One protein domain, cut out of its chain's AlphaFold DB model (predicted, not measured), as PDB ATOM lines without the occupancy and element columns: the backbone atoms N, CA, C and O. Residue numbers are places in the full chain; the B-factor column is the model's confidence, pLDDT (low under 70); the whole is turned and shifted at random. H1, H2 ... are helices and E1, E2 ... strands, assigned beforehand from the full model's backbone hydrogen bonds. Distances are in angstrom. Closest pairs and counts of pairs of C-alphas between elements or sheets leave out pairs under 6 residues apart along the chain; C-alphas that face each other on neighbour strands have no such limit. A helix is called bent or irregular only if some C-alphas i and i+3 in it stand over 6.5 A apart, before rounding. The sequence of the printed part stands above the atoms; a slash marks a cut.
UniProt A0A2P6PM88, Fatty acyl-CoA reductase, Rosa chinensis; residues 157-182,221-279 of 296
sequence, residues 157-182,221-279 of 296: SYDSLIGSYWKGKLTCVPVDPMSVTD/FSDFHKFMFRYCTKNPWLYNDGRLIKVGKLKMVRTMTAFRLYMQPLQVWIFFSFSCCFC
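What this domain is: This is residues 157 to 182 and 221 to 279 of the 296 residues of the protein "Fatty acyl-CoA reductase" of Rosa chinensis (UniProt A0A2P6PM88). A loose body holds a pair of short parallel strands, E1 and E2, with the first turns of the long helix H3 packed on them, while the rest of H3 sticks out with residues 264 to 279 as a free arm. H1 and H2 draw near each other toward their last residues like a V, and the long stretch 235 to 250 loops out after H2 and folds back to E2. The printed part has 85 residues, with three named helices and two named strands in the order H1, E1, H2, E2, H3; the two strands make a parallel sheet, and the class is mostly helix. It is loose, with a radius of gyration of the C-alphas of 14.9 A, and only just flat, spanning 49 by 37 by 20 A.

Where its parts are: H1 is residues 157 to 166, 14.5 A long, and begins at C-alpha 157 at (4.327, 23.271, 28.819). E1 is residues 172 to 174. H2, residues 221 to 234, follows the cut, begins at C-alpha 221 at (11.175, 14.742, 39.065) and is 19.9 A long. E2 is residues 251 to 253. H3, residues 256 to 277, is 30.7 A long and ends at C-alpha 277 at (0.013, 1.270, 5.270). H3 has a kink of 32 degrees near residue 263 and is irregular, but only just: C-alphas 262 and 265 are 6.8 A apart.

How they stand to each other: E1 and E2 are parallel neighbours at 21 degrees; C-alphas 172 and 251 face each other at 4.4 A. N 173 and O 251, at 2.9 A, and N 253 and O 173, at 3.0 A, are within hydrogen-bond range. The closest C-alphas of E1 and H3 are those of Pro 174 and Phe 259, 5.7 A apart. The closest C-alphas of E2 and H3 are those of Val 253 and Phe 259, 6.1 A apart. H1 and H2 are close but not clearly touching, with the C-alphas of Trp 166 and Cys 232 closest at 5.8 A. They run the same way at a steep tilt of 44 degrees. H3 is apart from H1 and from H2, and H1 is apart from E2. In H1 and H2 every O i to N i+4 pair is within hydrogen-bond range; in H3, 16 of 18 are.

The domain as a whole: The two C-alphas farthest apart, those of Asp 182 and Cys 279, are 49.2 A apart. Without the free stretch 264 to 279, the body spans 37 by 26 by 20 A. Residues 183 to 220 are not printed, and C-alphas 182 and 221 are 9.3 A apart across this cut, which falls in the link from E1 to H2. The links H1 to E1 and E2 to H3 are tight; H2 to E2, with 16 residues, is long. The mean pLDDT of the printed part is 82.1, and residues 265 to 279 are under 70.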
ATOM      1  N   SER A 157       3.127  24.126  28.854       73.25
ATOM      2  CA  SER A 157       4.327  23.271  28.819       73.25
ATOM      3  C   SER A 157       4.262  21.981  29.653       73.25
ATOM      4  O   SER A 157       4.291  20.892  29.080       73.25
ATOM      5  N   TYR A 158       4.160  22.076  30.984       80.25
ATOM      6  CA  TYR A 158       4.145  20.890  31.851       80.25
ATOM      7  C   TYR A 158       2.810  20.147  31.839       80.25
ATOM      8  O   TYR A 158       2.812  18.919  31.895       80.25
ATOM      9  N   ASP A 159       1.689  20.844  31.672       84.25
ATOM     10  CA  ASP A 159       0.377  20.211  31.499       84.25
ATOM     11  C   ASP A 159       0.378  19.327  30.250       84.25
ATOM     12  O   ASP A 159      -0.106  18.197  30.279       84.25
ATOM     13  N   SER A 160       1.029  19.791  29.176       85.50
ATOM     14  CA  SER A 160       1.236  19.034  27.941       85.50
ATOM     15  C   SER A 160       2.057  17.771  28.145       85.50
ATOM     16  O   SER A 160       1.704  16.715  27.607       85.50
ATOM     17  N   LEU A 161       3.095  17.834  28.980       87.25
ATOM     18  CA  LEU A 161       3.862  16.657  29.379       87.25
ATOM     19  C   LEU A 161       2.981  15.665  30.153       87.25
ATOM     20  O   LEU A 161       2.929  14.488  29.788       87.25
ATOM     21  N   ILE A 162       2.243  16.142  31.162       89.62
ATOM     22  CA  ILE A 162       1.349  15.320  31.993       89.62
ATOM     23  C   ILE A 162       0.264  14.664  31.134       89.62
ATOM     24  O   ILE A 162       0.069  13.451  31.201       89.62
ATOM     25  N   GLY A 163      -0.432  15.424  30.290       90.25
ATOM     26  CA  GLY A 163      -1.509  14.875  29.469       90.25
ATOM     27  C   GLY A 163      -1.009  13.990  28.328       90.25
ATOM     28  O   GLY A 163      -1.682  13.020  27.986       90.25
ATOM     29  N   SER A 164       0.179  14.245  27.769       90.50
ATOM     30  CA  SER A 164       0.801  13.327  26.799       90.50
ATOM     31  C   SER A 164       1.160  11.995  27.449       90.50
ATOM     32  O   SER A 164       0.932  10.939  26.858       90.50
ATOM     33  N   TYR A 165       1.667  12.032  28.682       92.62
ATOM     34  CA  TYR A 165       1.899  10.840  29.486       92.62
ATOM     35  C   TYR A 165       0.597  10.095  29.797       92.62
ATOM     36  O   TYR A 165       0.499   8.897  29.534       92.62
ATOM     37  N   TRP A 166      -0.430  10.807  30.261       93.44
ATOM     38  CA  TRP A 166      -1.721  10.220  30.618       93.44
ATOM     39  C   TRP A 166      -2.418   9.543  29.427       93.44
ATOM     40  O   TRP A 166      -2.979   8.458  29.562       93.44
ATOM     41  N   LYS A 167      -2.292  10.127  28.228       91.88
ATOM     42  CA  LYS A 167      -2.782   9.562  26.956       91.88
ATOM     43  C   LYS A 167      -1.917   8.420  26.401       91.88
ATOM     44  O   LYS A 167      -2.210   7.918  25.315       91.88
ATOM     45  N   GLY A 168      -0.845   8.033  27.099       89.81
ATOM     46  CA  GLY A 168       0.078   6.969  26.692       89.81
ATOM     47  C   GLY A 168       1.012   7.340  25.535       89.81
ATOM     48  O   GLY A 168       1.617   6.455  24.938       89.81
ATOM     49  N   LYS A 169       1.133   8.630  25.196       89.44
ATOM     50  CA  LYS A 169       1.949   9.124  24.071       89.44
ATOM     51  C   LYS A 169       3.389   9.457  24.462       89.44
ATOM     52  O   LYS A 169       4.233   9.618  23.588       89.44
ATOM     53  N   LEU A 170       3.669   9.580  25.759       89.31
ATOM     54  CA  LEU A 170       4.993   9.918  26.274       89.31
ATOM     55  C   LEU A 170       5.633   8.709  26.962       89.31
ATOM     56  O   LEU A 170       5.180   8.275  28.020       89.31
ATOM     57  N   THR A 171       6.708   8.187  26.372       88.19
ATOM     58  CA  THR A 171       7.429   6.998  26.862       88.19
ATOM     59  C   THR A 171       8.818   7.316  27.416       88.19
ATOM     60  O   THR A 171       9.332   6.561  28.243       88.19
ATOM     61  N   CYS A 172       9.408   8.453  27.030       90.56
ATOM     62  CA  CYS A 172      10.722   8.893  27.484       90.56
ATOM     63  C   CYS A 172      10.809  10.418  27.607       90.56
ATOM     64  O   CYS A 172      10.166  11.132  26.840       90.56
ATOM     65  N   VAL A 173      11.620  10.910  28.548       90.25
ATOM     66  CA  VAL A 173      11.927  12.337  28.732       90.25
ATOM     67  C   VAL A 173      13.416  12.571  29.037       90.25
ATOM     68  O   VAL A 173      14.009  11.802  29.805       90.25
ATOM     69  N   PRO A 174      14.030  13.630  28.470       90.88
ATOM     70  CA  PRO A 174      15.402  14.024  28.768       90.88
ATOM     71  C   PRO A 174      15.462  14.861  30.058       90.88
ATOM     72  O   PRO A 174      15.468  16.088  30.011       90.88
ATOM     73  N   VAL A 175      15.470  14.209  31.220       90.31
ATOM     74  CA  VAL A 175      15.501  14.865  32.536       90.31
ATOM     75  C   VAL A 175      16.342  14.063  33.527       90.31
ATOM     76  O   VAL A 175      16.355  12.828  33.494       90.31
ATOM     77  N   ASP A 176      17.038  14.753  34.430       91.50
ATOM     78  CA  ASP A 176      17.646  14.095  35.583       91.50
ATOM     79  C   ASP A 176      16.557  13.748  36.612       91.50
ATOM     80  O   ASP A 176      15.904  14.653  37.122       91.50
ATOM     81  N   PRO A 177      16.341  12.469  36.974       92.25
ATOM     82  CA  PRO A 177      15.335  12.086  37.973       92.25
ATOM     83  C   PRO A 177      15.527  12.742  39.349       92.25
ATOM     84  O   PRO A 177      14.595  12.745  40.161       92.25
ATOM     85  N   MET A 178      16.730  13.248  39.623       93.44
ATOM     86  CA  MET A 178      17.076  13.927  40.869       93.44
ATOM     87  C   MET A 178      16.876  15.442  40.809       93.44
ATOM     88  O   MET A 178      16.955  16.079  41.860       93.44
ATOM     89  N   SER A 179      16.598  16.013  39.631       91.19
ATOM     90  CA  SER A 179      16.349  17.444  39.510       91.19
ATOM     91  C   SER A 179      15.082  17.830  40.263       91.19
ATOM     92  O   SER A 179      14.070  17.117  40.259       91.19
ATOM     93  N   VAL A 180      15.152  18.973  40.939       92.38
ATOM     94  CA  VAL A 180      14.005  19.547  41.630       92.38
ATOM     95  C   VAL A 180      13.111  20.224  40.596       92.38
ATOM     96  O   VAL A 180      13.546  21.091  39.843       92.38
ATOM     97  N   THR A 181      11.856  19.799  40.556       90.00
ATOM     98  CA  THR A 181      10.787  20.409  39.770       90.00
ATOM     99  C   THR A 181      10.003  21.311  40.714       90.00
ATOM    100  O   THR A 181       9.066  20.861  41.367       90.00
ATOM    101  N   ASP A 182      10.439  22.565  40.854       92.56
ATOM    102  CA  ASP A 182       9.741  23.523  41.716       92.56
ATOM    103  C   ASP A 182       8.433  23.962  41.060       92.56
ATOM    104  O   ASP A 182       8.451  24.566  39.984       92.56
ATOM    105  N   PHE A 221      11.880  15.226  40.257       93.69
ATOM    106  CA  PHE A 221      11.175  14.742  39.065       93.69
ATOM    107  C   PHE A 221      10.791  13.254  39.177       93.69
ATOM    108  O   PHE A 221       9.714  12.840  38.749       93.69
ATOM    109  N   SER A 222      11.638  12.431  39.804       94.75
ATOM    110  CA  SER A 222      11.321  11.020  40.066       94.75
ATOM    111  C   SER A 222      10.108  10.825  40.980       94.75
ATOM    112  O   SER A 222       9.319   9.909  40.744       94.75
ATOM    113  N   ASP A 223       9.926  11.677  41.990       95.00
ATOM    114  CA  ASP A 223       8.766  11.636  42.884       95.00
ATOM    115  C   ASP A 223       7.516  12.180  42.190       95.00
ATOM    116  O   ASP A 223       6.459  11.549  42.243       95.00
ATOM    117  N   PHE A 224       7.661  13.262  41.423       93.25
ATOM    118  CA  PHE A 224       6.611  13.768  40.542       93.25
ATOM    119  C   PHE A 224       6.097  12.681  39.584       93.25
ATOM    120  O   PHE A 224       4.894  12.426  39.512       93.25
ATOM    121  N   HIS A 225       6.997  11.949  38.922       94.44
ATOM    122  CA  HIS A 225       6.626  10.824  38.069       94.44
ATOM    123  C   HIS A 225       5.916   9.698  38.839       94.44
ATOM    124  O   HIS A 225       4.944   9.143  38.327       94.44
ATOM    125  N   LYS A 226       6.330   9.367  40.073       95.88
ATOM    126  CA  LYS A 226       5.606   8.383  40.905       95.88
ATOM    127  C   LYS A 226       4.166   8.828  41.166       95.88
ATOM    128  O   LYS A 226       3.257   7.999  41.088       95.88
ATOM    129  N   PHE A 227       3.947  10.112  41.456       94.56
ATOM    130  CA  PHE A 227       2.604  10.658  41.661       94.56
ATOM    131  C   PHE A 227       1.769  10.613  40.380       94.56
ATOM    132  O   PHE A 227       0.637  10.128  40.431       94.56
ATOM    133  N   MET A 228       2.343  11.017  39.241       94.12
ATOM    134  CA  MET A 228       1.682  10.922  37.936       94.12
ATOM    135  C   MET A 228       1.300   9.482  37.592       94.12
ATOM    136  O   MET A 228       0.145   9.231  37.256       94.12
ATOM    137  N   PHE A 229       2.234   8.531  37.712       96.00
ATOM    138  CA  PHE A 229       1.987   7.116  37.433       96.00
ATOM    139  C   PHE A 229       0.842   6.585  38.297       96.00
ATOM    140  O   PHE A 229      -0.139   6.074  37.766       96.00
ATOM    141  N   ARG A 230       0.898   6.801  39.620       96.81
ATOM    142  CA  ARG A 230      -0.162   6.368  40.544       96.81
ATOM    143  C   ARG A 230      -1.526   6.956  40.177       96.81
ATOM    144  O   ARG A 230      -2.519   6.231  40.186       96.81
ATOM    145  N   TYR A 231      -1.582   8.252  39.868       95.06
ATOM    146  CA  TYR A 231      -2.831   8.920  39.509       95.06
ATOM    147  C   TYR A 231      -3.400   8.390  38.189       95.06
ATOM    148  O   TYR A 231      -4.571   8.024  38.138       95.06
ATOM    149  N   CYS A 232      -2.570   8.296  37.149       95.12
ATOM    150  CA  CYS A 232      -2.979   7.858  35.814       95.12
ATOM    151  C   CYS A 232      -3.341   6.365  35.772       95.12
ATOM    152  O   CYS A 232      -4.195   5.970  34.988       95.12
ATOM    153  N   THR A 233      -2.732   5.525  36.617       95.31
ATOM    154  CA  THR A 233      -3.134   4.116  36.764       95.31
ATOM    155  C   THR A 233      -4.497   3.983  37.444       95.31
ATOM    156  O   THR A 233      -5.290   3.137  37.039       95.31
ATOM    157  N   LYS A 234      -4.788   4.805  38.464       96.31
ATOM    158  CA  LYS A 234      -6.088   4.795  39.156       96.31
ATOM    159  C   LYS A 234      -7.203   5.423  38.312       96.31
ATOM    160  O   LYS A 234      -8.343   4.983  38.398       96.31
ATOM    161  N   ASN A 235      -6.865   6.426  37.507       95.38
ATOM    162  CA  ASN A 235      -7.784   7.160  36.642       95.38
ATOM    163  C   ASN A 235      -7.309   7.042  35.184       95.38
ATOM    164  O   ASN A 235      -6.745   7.999  34.656       95.38
ATOM    165  N   PRO A 236      -7.442   5.872  34.537       94.88
ATOM    166  CA  PRO A 236      -6.971   5.678  33.168       94.88
ATOM    167  C   PRO A 236      -7.669   6.625  32.186       94.88
ATOM    168  O   PRO A 236      -8.861   6.899  32.312       94.88
ATOM    169  N   TRP A 237      -6.929   7.105  31.182       93.31
ATOM    170  CA  TRP A 237      -7.521   7.901  30.107       93.31
ATOM    171  C   TRP A 237      -8.440   7.022  29.252       93.31
ATOM    172  O   TRP A 237      -8.035   5.933  28.836       93.31
ATOM    173  N   LEU A 238      -9.647   7.512  28.971       93.88
ATOM    174  CA  LEU A 238     -10.643   6.859  28.125       93.88
ATOM    175  C   LEU A 238     -10.640   7.510  26.737       93.88
ATOM    176  O   LEU A 238     -10.868   8.713  26.607       93.88
ATOM    177  N   TYR A 239     -10.358   6.728  25.698       87.31
ATOM    178  CA  TYR A 239     -10.573   7.165  24.318       87.31
ATOM    179  C   TYR A 239     -12.055   7.059  23.933       87.31
ATOM    180  O   TYR A 239     -12.821   6.318  24.546       87.31
ATOM    181  N   ASN A 240     -12.450   7.783  22.881       87.38
ATOM    182  CA  ASN A 240     -13.834   7.809  22.385       87.38
ATOM    183  C   ASN A 240     -14.361   6.421  21.973       87.38
ATOM    184  O   ASN A 240     -15.566   6.212  21.938       87.38
ATOM    185  N   ASP A 241     -13.465   5.482  21.670       91.00
ATOM    186  CA  ASP A 241     -13.765   4.089  21.321       91.00
ATOM    187  C   ASP A 241     -13.967   3.174  22.547       91.00
ATOM    188  O   ASP A 241     -14.084   1.960  22.400       91.00
ATOM    189  N   GLY A 242     -13.970   3.729  23.764       90.19
ATOM    190  CA  GLY A 242     -14.139   2.974  25.006       90.19
ATOM    191  C   GLY A 242     -12.844   2.371  25.566       90.19
ATOM    192  O   GLY A 242     -12.856   1.758  26.635       90.19
ATOM    193  N   ARG A 243     -11.702   2.536  24.885       92.25
ATOM    194  CA  ARG A 243     -10.427   1.948  25.308       92.25
ATOM    195  C   ARG A 243      -9.793   2.727  26.456       92.25
ATOM    196  O   ARG A 243      -9.541   3.928  26.355       92.25
ATOM    197  N   LEU A 244      -9.443   1.998  27.515       92.94
ATOM    198  CA  LEU A 244      -8.685   2.514  28.654       92.94
ATOM    199  C   LEU A 244      -7.178   2.403  28.419       92.94
ATOM    200  O   LEU A 244      -6.661   1.331  28.093       92.94
ATOM    201  N   ILE A 245      -6.458   3.498  28.651       93.06
ATOM    202  CA  ILE A 245      -5.001   3.517  28.549       93.06
ATOM    203  C   ILE A 245      -4.355   3.046  29.842       93.06
ATOM    204  O   ILE A 245      -4.541   3.618  30.914       93.06
ATOM    205  N   LYS A 246      -3.519   2.015  29.706       92.56
ATOM    206  CA  LYS A 246      -2.615   1.552  30.755       92.56
ATOM    207  C   LYS A 246      -1.278   2.264  30.589       92.56
ATOM    208  O   LYS A 246      -0.491   1.917  29.712       92.56
ATOM    209  N   VAL A 247      -1.035   3.277  31.415       93.38
ATOM    210  CA  VAL A 247       0.250   3.986  31.416       93.38
ATOM    211  C   VAL A 247       1.375   3.090  31.947       93.38
ATOM    212  O   VAL A 247       1.186   2.315  32.885       93.38
ATOM    213  N   GLY A 248       2.559   3.208  31.346       92.00
ATOM    214  CA  GLY A 248       3.789   2.573  31.822       92.00
ATOM    215  C   GLY A 248       4.636   3.513  32.684       92.00
ATOM    216  O   GLY A 248       4.339   4.701  32.822       92.00
ATOM    217  N   LYS A 249       5.736   2.996  33.243       91.75
ATOM    218  CA  LYS A 249       6.757   3.850  33.868       91.75
ATOM    219  C   LYS A 249       7.509   4.619  32.780       91.75
ATOM    220  O   LYS A 249       8.042   4.010  31.856       91.75
ATOM    221  N   LEU A 250       7.577   5.937  32.919       90.62
ATOM    222  CA  LEU A 250       8.300   6.820  32.015       90.62
ATOM    223  C   LEU A 250       9.808   6.561  32.099       90.62
ATOM    224  O   LEU A 250      10.388   6.528  33.191       90.62
ATOM    225  N   LYS A 251      10.464   6.404  30.946       91.88
ATOM    226  CA  LYS A 251      11.925   6.345  30.884       91.88
ATOM    227  C   LYS A 251      12.491   7.755  31.065       91.88
ATOM    228  O   LYS A 251      12.137   8.677  30.341       91.88
ATOM    229  N   MET A 252      13.394   7.921  32.023       92.88
ATOM    230  CA  MET A 252      14.118   9.176  32.239       92.88
ATOM    231  C   MET A 252      15.562   8.981  31.788       92.88
ATOM    232  O   MET A 252      16.213   8.013  32.190       92.88
ATOM    233  N   VAL A 253      16.052   9.871  30.931       92.06
ATOM    234  CA  VAL A 253      17.438   9.870  30.446       92.06
ATOM    235  C   VAL A 253      18.057  11.240  30.677       92.06
ATOM    236  O   VAL A 253      17.406  12.255  30.487       92.06
ATOM    237  N   ARG A 254      19.326  11.289  31.084       91.00
ATOM    238  CA  ARG A 254      19.963  12.555  31.487       91.00
ATOM    239  C   ARG A 254      20.441  13.424  30.327       91.00
ATOM    240  O   ARG A 254      20.727  14.595  30.534       91.00
ATOM    241  N   THR A 255      20.574  12.866  29.125       87.75
ATOM    242  CA  THR A 255      21.171  13.572  27.984       87.75
ATOM    243  C   THR A 255      20.260  13.547  26.768       87.75
ATOM    244  O   THR A 255      19.555  12.569  26.508       87.75
ATOM    245  N   MET A 256      20.331  14.613  25.967       84.62
ATOM    246  CA  MET A 256      19.638  14.670  24.680       84.62
ATOM    247  C   MET A 256      20.130  13.598  23.706       84.62
ATOM    248  O   MET A 256      19.343  13.106  22.905       84.62
ATOM    249  N   THR A 257      21.400  13.196  23.786       88.31
ATOM    250  CA  THR A 257      21.946  12.098  22.978       88.31
ATOM    251  C   THR A 257      21.258  10.778  23.311       88.31
ATOM    252  O   THR A 257      20.736  10.123  22.413       88.31
ATOM    253  N   ALA A 258      21.170  10.416  24.595       88.56
ATOM    254  CA  ALA A 258      20.475   9.201  25.023       88.56
ATOM    255  C   ALA A 258      18.979   9.247  24.685       88.56
ATOM    256  O   ALA A 258      18.405   8.244  24.266       88.56
ATOM    257  N   PHE A 259      18.357  10.421  24.813       88.81
ATOM    258  CA  PHE A 259      16.972  10.629  24.402       88.81
ATOM    259  C   PHE A 259      16.771  10.395  22.903       88.81
ATOM    260  O   PHE A 259      15.886   9.637  22.521       88.81
ATOM    261  N   ARG A 260      17.623  10.977  22.052       86.19
ATOM    262  CA  ARG A 260      17.573  10.774  20.597       86.19
ATOM    263  C   ARG A 260      17.763   9.305  20.229       86.19
ATOM    264  O   ARG A 260      16.967   8.791  19.454       86.19
ATOM    265  N   LEU A 261      18.741   8.621  20.825       88.00
ATOM    266  CA  LEU A 261      18.969   7.185  20.605       88.00
ATOM    267  C   LEU A 261      17.752   6.339  21.003       88.00
ATOM    268  O   LEU A 261      17.385   5.414  20.290       88.00
ATOM    269  N   TYR A 262      17.088   6.675  22.111       85.44
ATOM    270  CA  TYR A 262      15.864   5.989  22.529       85.44
ATOM    271  C   TYR A 262      14.682   6.252  21.581       85.44
ATOM    272  O   TYR A 262      13.864   5.368  21.347       85.44
ATOM    273  N   MET A 263      14.583   7.467  21.034       80.12
ATOM    274  CA  MET A 263      13.497   7.857  20.131       80.12
ATOM    275  C   MET A 263      13.717   7.408  18.678       80.12
ATOM    276  O   MET A 263      12.745   7.304  17.934       80.12
ATOM    277  N   GLN A 264      14.953   7.106  18.269       77.19
ATOM    278  CA  GLN A 264      15.293   6.662  16.909       77.19
ATOM    279  C   GLN A 264      14.477   5.439  16.443       77.19
ATOM    280  O   GLN A 264      13.856   5.533  15.385       77.19
ATOM    281  N   PRO A 265      14.371   4.328  17.204       67.56
ATOM    282  CA  PRO A 265      13.557   3.182  16.802       67.56
ATOM    283  C   PRO A 265      12.070   3.514  16.669       67.56
ATOM    284  O   PRO A 265      11.413   2.958  15.801       67.56
ATOM    285  N   LEU A 266      11.541   4.425  17.497       59.38
ATOM    286  CA  LEU A 266      10.145   4.880  17.440       59.38
ATOM    287  C   LEU A 266       9.879   5.731  16.191       59.38
ATOM    288  O   LEU A 266       8.839   5.580  15.562       59.38
ATOM    289  N   GLN A 267      10.826   6.590  15.802       55.22
ATOM    290  CA  GLN A 267      10.755   7.342  14.546       55.22
ATOM    291  C   GLN A 267      10.836   6.407  13.338       55.22
ATOM    292  O   GLN A 267      10.024   6.522  12.426       55.22
ATOM    293  N   VAL A 268      11.758   5.442  13.364       51.97
ATOM    294  CA  VAL A 268      11.893   4.417  12.323       51.97
ATOM    295  C   VAL A 268      10.633   3.550  12.249       51.97
ATOM    296  O   VAL A 268      10.139   3.315  11.158       51.97
ATOM    297  N   TRP A 269      10.038   3.150  13.377       42.31
ATOM    298  CA  TRP A 269       8.767   2.418  13.401       42.31
ATOM    299  C   TRP A 269       7.599   3.234  12.866       42.31
ATOM    300  O   TRP A 269       6.784   2.671  12.152       42.31
ATOM    301  N   ILE A 270       7.505   4.535  13.151       46.12
ATOM    302  CA  ILE A 270       6.513   5.403  12.502       46.12
ATOM    303  C   ILE A 270       6.752   5.384  10.986       46.12
ATOM    304  O   ILE A 270       5.828   5.081  10.242       46.12
ATOM    305  N   PHE A 271       7.992   5.565  10.525       40.44
ATOM    306  CA  PHE A 271       8.343   5.461   9.103       40.44
ATOM    307  C   PHE A 271       7.992   4.090   8.481       40.44
ATOM    308  O   PHE A 271       7.417   4.046   7.396       40.44
ATOM    309  N   PHE A 272       8.250   2.972   9.166       39.69
ATOM    310  CA  PHE A 272       7.924   1.618   8.694       39.69
ATOM    311  C   PHE A 272       6.426   1.287   8.788       39.69
ATOM    312  O   PHE A 272       5.899   0.608   7.915       39.69
ATOM    313  N   SER A 273       5.713   1.798   9.794       36.53
ATOM    314  CA  SER A 273       4.255   1.644   9.932       36.53
ATOM    315  C   SER A 273       3.526   2.423   8.836       36.53
ATOM    316  O   SER A 273       2.567   1.922   8.255       36.53
ATOM    317  N   PHE A 274       4.033   3.609   8.483       35.12
ATOM    318  CA  PHE A 274       3.593   4.346   7.300       35.12
ATOM    319  C   PHE A 274       3.973   3.619   5.998       35.12
ATOM    320  O   PHE A 274       3.157   3.569   5.084       35.12
ATOM    321  N   SER A 275       5.133   2.955   5.928       33.81
ATOM    322  CA  SER A 275       5.511   2.120   4.776       33.81
ATOM    323  C   SER A 275       4.664   0.846   4.626       33.81
ATOM    324  O   SER A 275       4.498   0.375   3.505       33.81
ATOM    325  N   CYS A 276       4.107   0.291   5.709       33.50
ATOM    326  CA  CYS A 276       3.200  -0.865   5.659       33.50
ATOM    327  C   CYS A 276       1.749  -0.473   5.333       33.50
ATOM    328  O   CYS A 276       1.022  -1.268   4.743       33.50
ATOM    329  N   CYS A 277       1.322   0.748   5.674       30.64
ATOM    330  CA  CYS A 277       0.013   1.270   5.270       30.64
ATOM    331  C   CYS A 277       0.010   1.903   3.869       30.64
ATOM    332  O   CYS A 277      -1.059   2.143   3.313       30.64
ATOM    333  N   PHE A 278       1.172   2.121   3.251       29.56
ATOM    334  CA  PHE A 278       1.286   2.667   1.899       29.56
ATOM    335  C   PHE A 278       1.521   1.580   0.842       29.56
ATOM    336  O   PHE A 278       2.457   1.633   0.050       29.56
ATOM    337  N   CYS A 279       0.575   0.640   0.766       31.11
ATOM    338  CA  CYS A 279       0.004   0.305  -0.540       31.11
ATOM    339  C   CYS A 279      -1.072   1.320  -0.972       31.11
ATOM    340  O   CYS A 279      -1.540   1.235  -2.098       31.11
TER     341      CYS A 279